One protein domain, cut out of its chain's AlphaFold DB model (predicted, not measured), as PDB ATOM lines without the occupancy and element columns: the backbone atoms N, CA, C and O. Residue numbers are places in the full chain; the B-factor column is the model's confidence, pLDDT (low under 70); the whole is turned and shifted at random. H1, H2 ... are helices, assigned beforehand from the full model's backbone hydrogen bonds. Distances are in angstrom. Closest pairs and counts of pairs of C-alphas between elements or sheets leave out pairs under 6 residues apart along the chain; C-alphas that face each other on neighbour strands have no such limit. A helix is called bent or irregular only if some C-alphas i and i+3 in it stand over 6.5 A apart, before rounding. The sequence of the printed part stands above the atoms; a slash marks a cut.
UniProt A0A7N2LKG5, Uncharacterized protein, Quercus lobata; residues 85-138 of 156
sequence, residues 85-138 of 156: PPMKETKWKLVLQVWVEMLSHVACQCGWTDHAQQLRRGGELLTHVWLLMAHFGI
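This is residues 85 to 138 of the 156 residues of an uncharacterized protein of Quercus lobata (UniProt A0A7N2LKG5). One long helix, H1, makes the length of this model, and its first part, residues 85 to 99, sticks out free like a handle. At its far end a small head folds back: the short helix H2 turns away past the end of H1, and H3 crosses H1 near that end and packs on both H1 and H2. The printed part has 54 residues with three named helices, H1, H2 and H3 in that order, and no named strand; the class is all helix. The whole is loose, with a radius of gyration of the C-alphas of 14.1 A, and elongated, spanning 45 by 23 by 16 A.

Find C-alpha 85 at (132.066, 188.183, 438.118); from there H1, residues 85 to 109, runs 37.1 A to C-alpha 109 at (95.497, 187.107, 444.520). H1 is neither bent nor irregular, but only just: C-alphas 86 and 89 are 6.3 A apart. Next comes H2, residues 112 to 119. Then look for H3, residues 125 to 135, which runs 15.3 A and ends at C-alpha 135, (98.800, 171.336, 441.306).

Look at residues 103 to 108, with which alone H1 touches H3; the closest C-alphas, those of Ala 107 and Trp 130, are 5.1 A apart. The lines of H1 and H3 are about perpendicular, at 78 degrees. H2 touches H3, and their closest C-alphas, those of His 115 and Thr 127, are 5.5 A apart. H2 and H3 stand at a steep tilt of 59 degrees, opposite ways. H1 and H2 are apart. In H2 and H3 every O i to N i+4 pair is within hydrogen-bond range; in H1, 19 of 21 are.

The two C-alphas farthest apart, those of Pro 85 and Thr 113, are 45.4 A from each other. Without residues 85 to 99, which stand free, the body of 39 residues spans 24 by 18 by 15 A. The links H1 to H2 and H2 to H3 are tight, and the printed part has no cut. The mean pLDDT of the printed part is 87.0, and no printed residue is under 70.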
ATOM      1  N   PRO A  85     132.378 189.521 438.631       70.75
ATOM      2  CA  PRO A  85     132.066 188.183 438.118       70.75
ATOM      3  C   PRO A  85     131.302 187.270 439.103       70.75
ATOM      4  O   PRO A  85     130.250 186.772 438.707       70.75
ATOM      5  N   PRO A  86     131.705 187.130 440.388       71.44
ATOM      6  CA  PRO A  86     130.943 186.323 441.351       71.44
ATOM      7  C   PRO A  86     129.610 186.976 441.779       71.44
ATOM      8  O   PRO A  86     128.676 186.302 442.212       71.44
ATOM      9  N   MET A  87     129.471 188.298 441.640       76.81
ATOM     10  CA  MET A  87     128.261 189.035 442.025       76.81
ATOM     11  C   MET A  87     127.239 189.147 440.883       76.81
ATOM     12  O   MET A  87     126.060 189.383 441.149       76.81
ATOM     13  N   LYS A  88     127.642 188.918 439.625       82.12
ATOM     14  CA  LYS A  88     126.743 188.946 438.461       82.12
ATOM     15  C   LYS A  88     125.691 187.837 438.528       82.12
ATOM     16  O   LYS A  88     124.521 188.100 438.252       82.12
ATOM     17  N   GLU A  89     126.086 186.626 438.909       86.12
ATOM     18  CA  GLU A  89     125.151 185.514 439.124       86.12
ATOM     19  C   GLU A  89     124.213 185.814 440.293       86.12
ATOM     20  O   GLU A  89     122.996 185.692 440.164       86.12
ATOM     21  N   THR A  90     124.770 186.325 441.395       87.25
ATOM     22  CA  THR A  90     124.007 186.755 442.575       87.25
ATOM     23  C   THR A  90     122.941 187.797 442.222       87.25
ATOM     24  O   THR A  90     121.792 187.678 442.644       87.25
ATOM     25  N   LYS A  91     123.281 188.790 441.391       89.56
ATOM     26  CA  LYS A  91     122.341 189.807 440.906       89.56
ATOM     27  C   LYS A  91     121.157 189.181 440.171       89.56
ATOM     28  O   LYS A  91     120.013 189.518 440.464       89.56
ATOM     29  N   TRP A  92     121.419 188.319 439.190       91.25
ATOM     30  CA  TRP A  92     120.345 187.714 438.402       91.25
ATOM     31  C   TRP A  92     119.518 186.736 439.225       91.25
ATOM     32  O   TRP A  92     118.300 186.734 439.087       91.25
ATOM     33  N   LYS A  93     120.145 185.991 440.142       91.50
ATOM     34  CA  LYS A  93     119.444 185.142 441.106       91.50
ATOM     35  C   LYS A  93     118.471 185.951 441.965       91.50
ATOM     36  O   LYS A  93     117.312 185.568 442.060       91.50
ATOM     37  N   LEU A  94     118.903 187.090 442.511       91.94
ATOM     38  CA  LEU A  94     118.039 187.995 443.277       91.94
ATOM     39  C   LEU A  94     116.863 188.501 442.429       91.94
ATOM     40  O   LEU A  94     115.716 188.434 442.859       91.94
ATOM     41  N   VAL A  95     117.139 188.988 441.215       92.00
ATOM     42  CA  VAL A  95     116.091 189.478 440.304       92.00
ATOM     43  C   VAL A  95     115.082 188.370 440.010       92.00
ATOM     44  O   VAL A  95     113.885 188.606 440.127       92.00
ATOM     45  N   LEU A  96     115.547 187.164 439.681       93.12
ATOM     46  CA  LEU A  96     114.682 186.015 439.417       93.12
ATOM     47  C   LEU A  96     113.834 185.640 440.634       93.12
ATOM     48  O   LEU A  96     112.636 185.432 440.478       93.12
ATOM     49  N   GLN A  97     114.418 185.605 441.835       94.00
ATOM     50  CA  GLN A  97     113.688 185.302 443.069       94.00
ATOM     51  C   GLN A  97     112.549 186.293 443.310       94.00
ATOM     52  O   GLN A  97     111.405 185.873 443.467       94.00
ATOM     53  N   VAL A  98     112.835 187.596 443.242       92.94
ATOM     54  CA  VAL A  98     111.816 188.640 443.430       92.94
ATOM     55  C   VAL A  98     110.745 188.560 442.337       92.94
ATOM     56  O   VAL A  98     109.559 188.723 442.611       92.94
ATOM     57  N   TRP A  99     111.129 188.272 441.089       92.56
ATOM     58  CA  TRP A  99     110.175 188.101 439.989       92.56
ATOM     59  C   TRP A  99     109.240 186.909 440.178       92.56
ATOM     60  O   TRP A  99     108.042 187.048 439.932       92.56
ATOM     61  N   VAL A 100     109.768 185.760 440.603       91.94
ATOM     62  CA  VAL A 100     108.965 184.565 440.889       91.94
ATOM     63  C   VAL A 100     108.045 184.820 442.078       91.94
ATOM     64  O   VAL A 100     106.867 184.495 442.000       91.94
ATOM     65  N   GLU A 101     108.534 185.464 443.136       92.00
ATOM     66  CA  GLU A 101     107.715 185.829 444.294       92.00
ATOM     67  C   GLU A 101     106.553 186.752 443.900       92.00
ATOM     68  O   GLU A 101     105.405 186.469 444.235       92.00
ATOM     69  N   MET A 102     106.821 187.799 443.110       90.31
ATOM     70  CA  MET A 102     105.775 188.686 442.589       90.31
ATOM     71  C   MET A 102     104.770 187.942 441.699       90.31
ATOM     72  O   MET A 102     103.569 188.167 441.825       90.31
ATOM     73  N   LEU A 103     105.236 187.056 440.810       89.81
ATOM     74  CA  LEU A 103     104.368 186.246 439.948       89.81
ATOM     75  C   LEU A 103     103.446 185.344 440.765       89.81
ATOM     76  O   LEU A 103     102.240 185.361 440.544       89.81
ATOM     77  N   SER A 104     104.005 184.597 441.714       89.75
ATOM     78  CA  SER A 104     103.256 183.697 442.589       89.75
ATOM     79  C   SER A 104     102.254 184.460 443.450       89.75
ATOM     80  O   SER A 104     101.101 184.057 443.579       89.75
ATOM     81  N   HIS A 105     102.669 185.606 443.994       87.62
ATOM     82  CA  HIS A 105     101.803 186.468 444.788       87.62
ATOM     83  C   HIS A 105     100.593 186.952 443.984       87.62
ATOM     84  O   HIS A 105      99.452 186.797 444.416       87.62
ATOM     85  N   VAL A 106     100.837 187.499 442.791       87.25
ATOM     86  CA  VAL A 106      99.776 187.993 441.908       87.25
ATOM     87  C   VAL A 106      98.883 186.848 441.428       87.25
ATOM     88  O   VAL A 106      97.665 186.996 441.417       87.25
ATOM     89  N   ALA A 107      99.458 185.692 441.088       89.25
ATOM     90  CA  ALA A 107      98.699 184.521 440.661       89.25
ATOM     91  C   ALA A 107      97.697 184.083 441.740       89.25
ATOM     92  O   ALA A 107      96.536 183.844 441.414       89.25
ATOM     93  N   CYS A 108      98.119 184.047 443.009       86.00
ATOM     94  CA  CYS A 108      97.262 183.711 444.151       86.00
ATOM     95  C   CYS A 108      96.173 184.748 444.449       86.00
ATOM     96  O   CYS A 108      95.119 184.384 444.962       86.00
ATOM     97  N   GLN A 109      96.443 186.033 444.207       83.00
ATOM     98  CA  GLN A 109      95.497 187.107 444.520       83.00
ATOM     99  C   GLN A 109      94.509 187.403 443.389       83.00
ATOM    100  O   GLN A 109      93.453 187.978 443.643       83.00
ATOM    101  N   CYS A 110      94.828 187.009 442.158       84.19
ATOM    102  CA  CYS A 110      93.916 187.100 441.027       84.19
ATOM    103  C   CYS A 110      92.689 186.193 441.242       84.19
ATOM    104  O   CYS A 110      92.808 185.055 441.709       84.19
ATOM    105  N   GLY A 111      91.499 186.693 440.905       83.06
ATOM    106  CA  GLY A 111      90.257 185.945 441.058       83.06
ATOM    107  C   GLY A 111      90.233 184.698 440.174       83.06
ATOM    108  O   GLY A 111      90.680 184.722 439.027       83.06
ATOM    109  N   TRP A 112      89.664 183.599 440.679       82.88
ATOM    110  CA  TRP A 112      89.437 182.382 439.883       82.88
ATOM    111  C   TRP A 112      88.662 182.683 438.591       82.88
ATOM    112  O   TRP A 112      88.974 182.133 437.537       82.88
ATOM    113  N   THR A 113      87.676 183.581 438.654       86.00
ATOM    114  CA  THR A 113      86.876 183.997 437.495       86.00
ATOM    115  C   THR A 113      87.721 184.668 436.417       86.00
ATOM    116  O   THR A 113      87.509 184.409 435.233       86.00
ATOM    117  N   ASP A 114      88.709 185.470 436.812       87.62
ATOM    118  CA  ASP A 114      89.611 186.162 435.890       87.62
ATOM    119  C   ASP A 114      90.577 185.171 435.227       87.62
ATOM    120  O   ASP A 114      90.770 185.201 434.008       87.62
ATOM    121  N   HIS A 115      91.104 184.214 436.002       87.25
ATOM    122  CA  HIS A 115      91.891 183.094 435.467       87.25
ATOM    123  C   HIS A 115      91.076 182.243 434.485       87.25
ATOM    124  O   HIS A 115      91.548 181.928 433.391       87.25
ATOM    125  N   ALA A 116      89.828 181.914 434.828       85.81
ATOM    126  CA  ALA A 116      88.925 181.157 433.964       85.81
ATOM    127  C   ALA A 116      88.600 181.911 432.662       85.81
ATOM    128  O   ALA A 116      88.552 181.313 431.583       85.81
ATOM    129  N   GLN A 117      88.427 183.234 432.731       86.94
ATOM    130  CA  GLN A 117      88.253 184.070 431.547       86.94
ATOM    131  C   GLN A 117      89.489 184.033 430.636       86.94
ATOM    132  O   GLN A 117      89.334 183.976 429.413       86.94
ATOM    133  N   GLN A 118      90.696 184.024 431.203       87.19
ATOM    134  CA  GLN A 118      91.930 183.946 430.422       87.19
ATOM    135  C   GLN A 118      92.163 182.582 429.780       87.19
ATOM    136  O   GLN A 118      92.649 182.522 428.651       87.19
ATOM    137  N   LEU A 119      91.745 181.485 430.420       85.06
ATOM    138  CA  LEU A 119      91.794 180.151 429.806       85.06
ATOM    139  C   LEU A 119      91.034 180.105 428.477       85.06
ATOM    140  O   LEU A 119      91.525 179.538 427.503       85.06
ATOM    141  N   ARG A 120      89.884 180.785 428.389       83.56
ATOM    142  CA  ARG A 120      89.103 180.877 427.140       83.56
ATOM    143  C   ARG A 120      89.832 181.614 426.014       83.56
ATOM    144  O   ARG A 120      89.445 181.473 424.859       83.56
ATOM    145  N   ARG A 121      90.849 182.414 426.343       82.38
ATOM    146  CA  ARG A 121      91.654 183.213 425.404       82.38
ATOM    147  C   ARG A 121      93.033 182.602 425.131       82.38
ATOM    148  O   ARG A 121      93.873 183.263 424.532       82.38
ATOM    149  N   GLY A 122      93.257 181.354 425.550       77.94
ATOM    150  CA  GLY A 122      94.514 180.629 425.349       77.94
ATOM    151  C   GLY A 122      95.384 180.498 426.601       77.94
ATOM    152  O   GLY A 122      96.434 179.874 426.522       77.94
ATOM    153  N   GLY A 123      94.941 181.030 427.748       77.25
ATOM    154  CA  GLY A 123      95.642 180.938 429.029       77.25
ATOM    155  C   GLY A 123      96.905 181.798 429.057       77.25
ATOM    156  O   GLY A 123      97.944 181.434 428.518       77.25
ATOM    157  N   GLU A 124      96.858 182.947 429.726       84.00
ATOM    158  CA  GLU A 124      98.066 183.754 429.912       84.00
ATOM    159  C   GLU A 124      99.062 183.063 430.864       84.00
ATOM    160  O   GLU A 124      98.710 182.154 431.624       84.00
ATOM    161  N   LEU A 125     100.327 183.500 430.850       87.19
ATOM    162  CA  LEU A 125     101.384 182.961 431.721       87.19
ATOM    163  C   LEU A 125     100.956 182.920 433.197       87.19
ATOM    164  O   LEU A 125     101.238 181.949 433.894       87.19
ATOM    165  N   LEU A 126     100.261 183.957 433.672       88.38
ATOM    166  CA  LEU A 126      99.820 184.042 435.065       88.38
ATOM    167  C   LEU A 126      98.851 182.909 435.433       88.38
ATOM    168  O   LEU A 126      98.941 182.353 436.523       88.38
ATOM    169  N   THR A 127      97.974 182.525 434.506       89.94
ATOM    170  CA  THR A 127      97.035 181.418 434.694       89.94
ATOM    171  C   THR A 127      97.749 180.072 434.741       89.94
ATOM    172  O   THR A 127      97.390 179.211 435.539       89.94
ATOM    173  N   HIS A 128      98.816 179.903 433.957       89.44
ATOM    174  CA  HIS A 128      99.666 178.713 434.033       89.44
ATOM    175  C   HIS A 128     100.411 178.626 435.370       89.44
ATOM    176  O   HIS A 128     100.473 177.556 435.967       89.44
ATOM    177  N   VAL A 129     100.941 179.751 435.867       90.81
ATOM    178  CA  VAL A 129     101.571 179.821 437.197       90.81
ATOM    179  C   VAL A 129     100.559 179.464 438.284       90.81
ATOM    180  O   VAL A 129     100.861 178.647 439.149       90.81
ATOM    181  N   TRP A 130      99.343 180.009 438.206       90.81
ATOM    182  CA  TRP A 130      98.257 179.681 439.128       90.81
ATOM    183  C   TRP A 130      97.901 178.182 439.089       90.81
ATOM    184  O   TRP A 130      97.885 177.538 440.134       90.81
ATOM    185  N   LEU A 131      97.730 177.582 437.906       89.88
ATOM    186  CA  LEU A 131      97.481 176.139 437.764       89.88
ATOM    187  C   LEU A 131      98.616 175.285 438.344       89.88
ATOM    188  O   LEU A 131      98.358 174.308 439.042       89.88
ATOM    189  N   LEU A 132      99.870 175.659 438.083       91.56
ATOM    190  CA  LEU A 132     101.039 174.956 438.605       91.56
ATOM    191  C   LEU A 132     101.077 175.004 440.136       91.56
ATOM    192  O   LEU A 132     101.305 173.991 440.795       91.56
ATOM    193  N   MET A 133     100.812 176.173 440.716       90.31
ATOM    194  CA  MET A 133     100.743 176.337 442.165       90.31
ATOM    195  C   MET A 133      99.567 175.567 442.780       90.31
ATOM    196  O   MET A 133      99.724 175.006 443.864       90.31
ATOM    197  N   ALA A 134      98.418 175.490 442.100       88.88
ATOM    198  CA  ALA A 134      97.288 174.662 442.523       88.88
ATOM    199  C   ALA A 134      97.650 173.171 442.498       88.88
ATOM    200  O   ALA A 134      97.386 172.462 443.464       88.88
ATOM    201  N   HIS A 135      98.325 172.715 441.440       88.69
ATOM    202  CA  HIS A 135      98.800 171.336 441.306       88.69
ATOM    203  C   HIS A 135      99.767 170.938 442.434       88.69
ATOM    204  O   HIS A 135      99.717 169.815 442.927       88.69
ATOM    205  N   PHE A 136     100.618 171.862 442.892       88.88
ATOM    206  CA  PHE A 136     101.497 171.645 444.047       88.88
ATOM    207  C   PHE A 136     100.825 171.880 445.412       88.88
ATOM    208  O   PHE A 136     101.500 171.801 446.436       88.88
ATOM    209  N   GLY A 137      99.522 172.186 445.458       85.06
ATOM    210  CA  GLY A 137      98.784 172.414 446.706       85.06
ATOM    211  C   GLY A 137      99.135 173.721 447.431       85.06
ATOM    212  O   GLY A 137      98.873 173.854 448.623       85.06
ATOM    213  N   ILE A 138      99.734 174.692 446.735       84.31
ATOM    214  CA  ILE A 138     100.231 175.949 447.324       84.31
ATOM    215  C   ILE A 138      99.104 176.991 447.472       84.31
ATOM    216  O   ILE A 138      99.186 177.896 448.301       84.31
TER     217      ILE A 138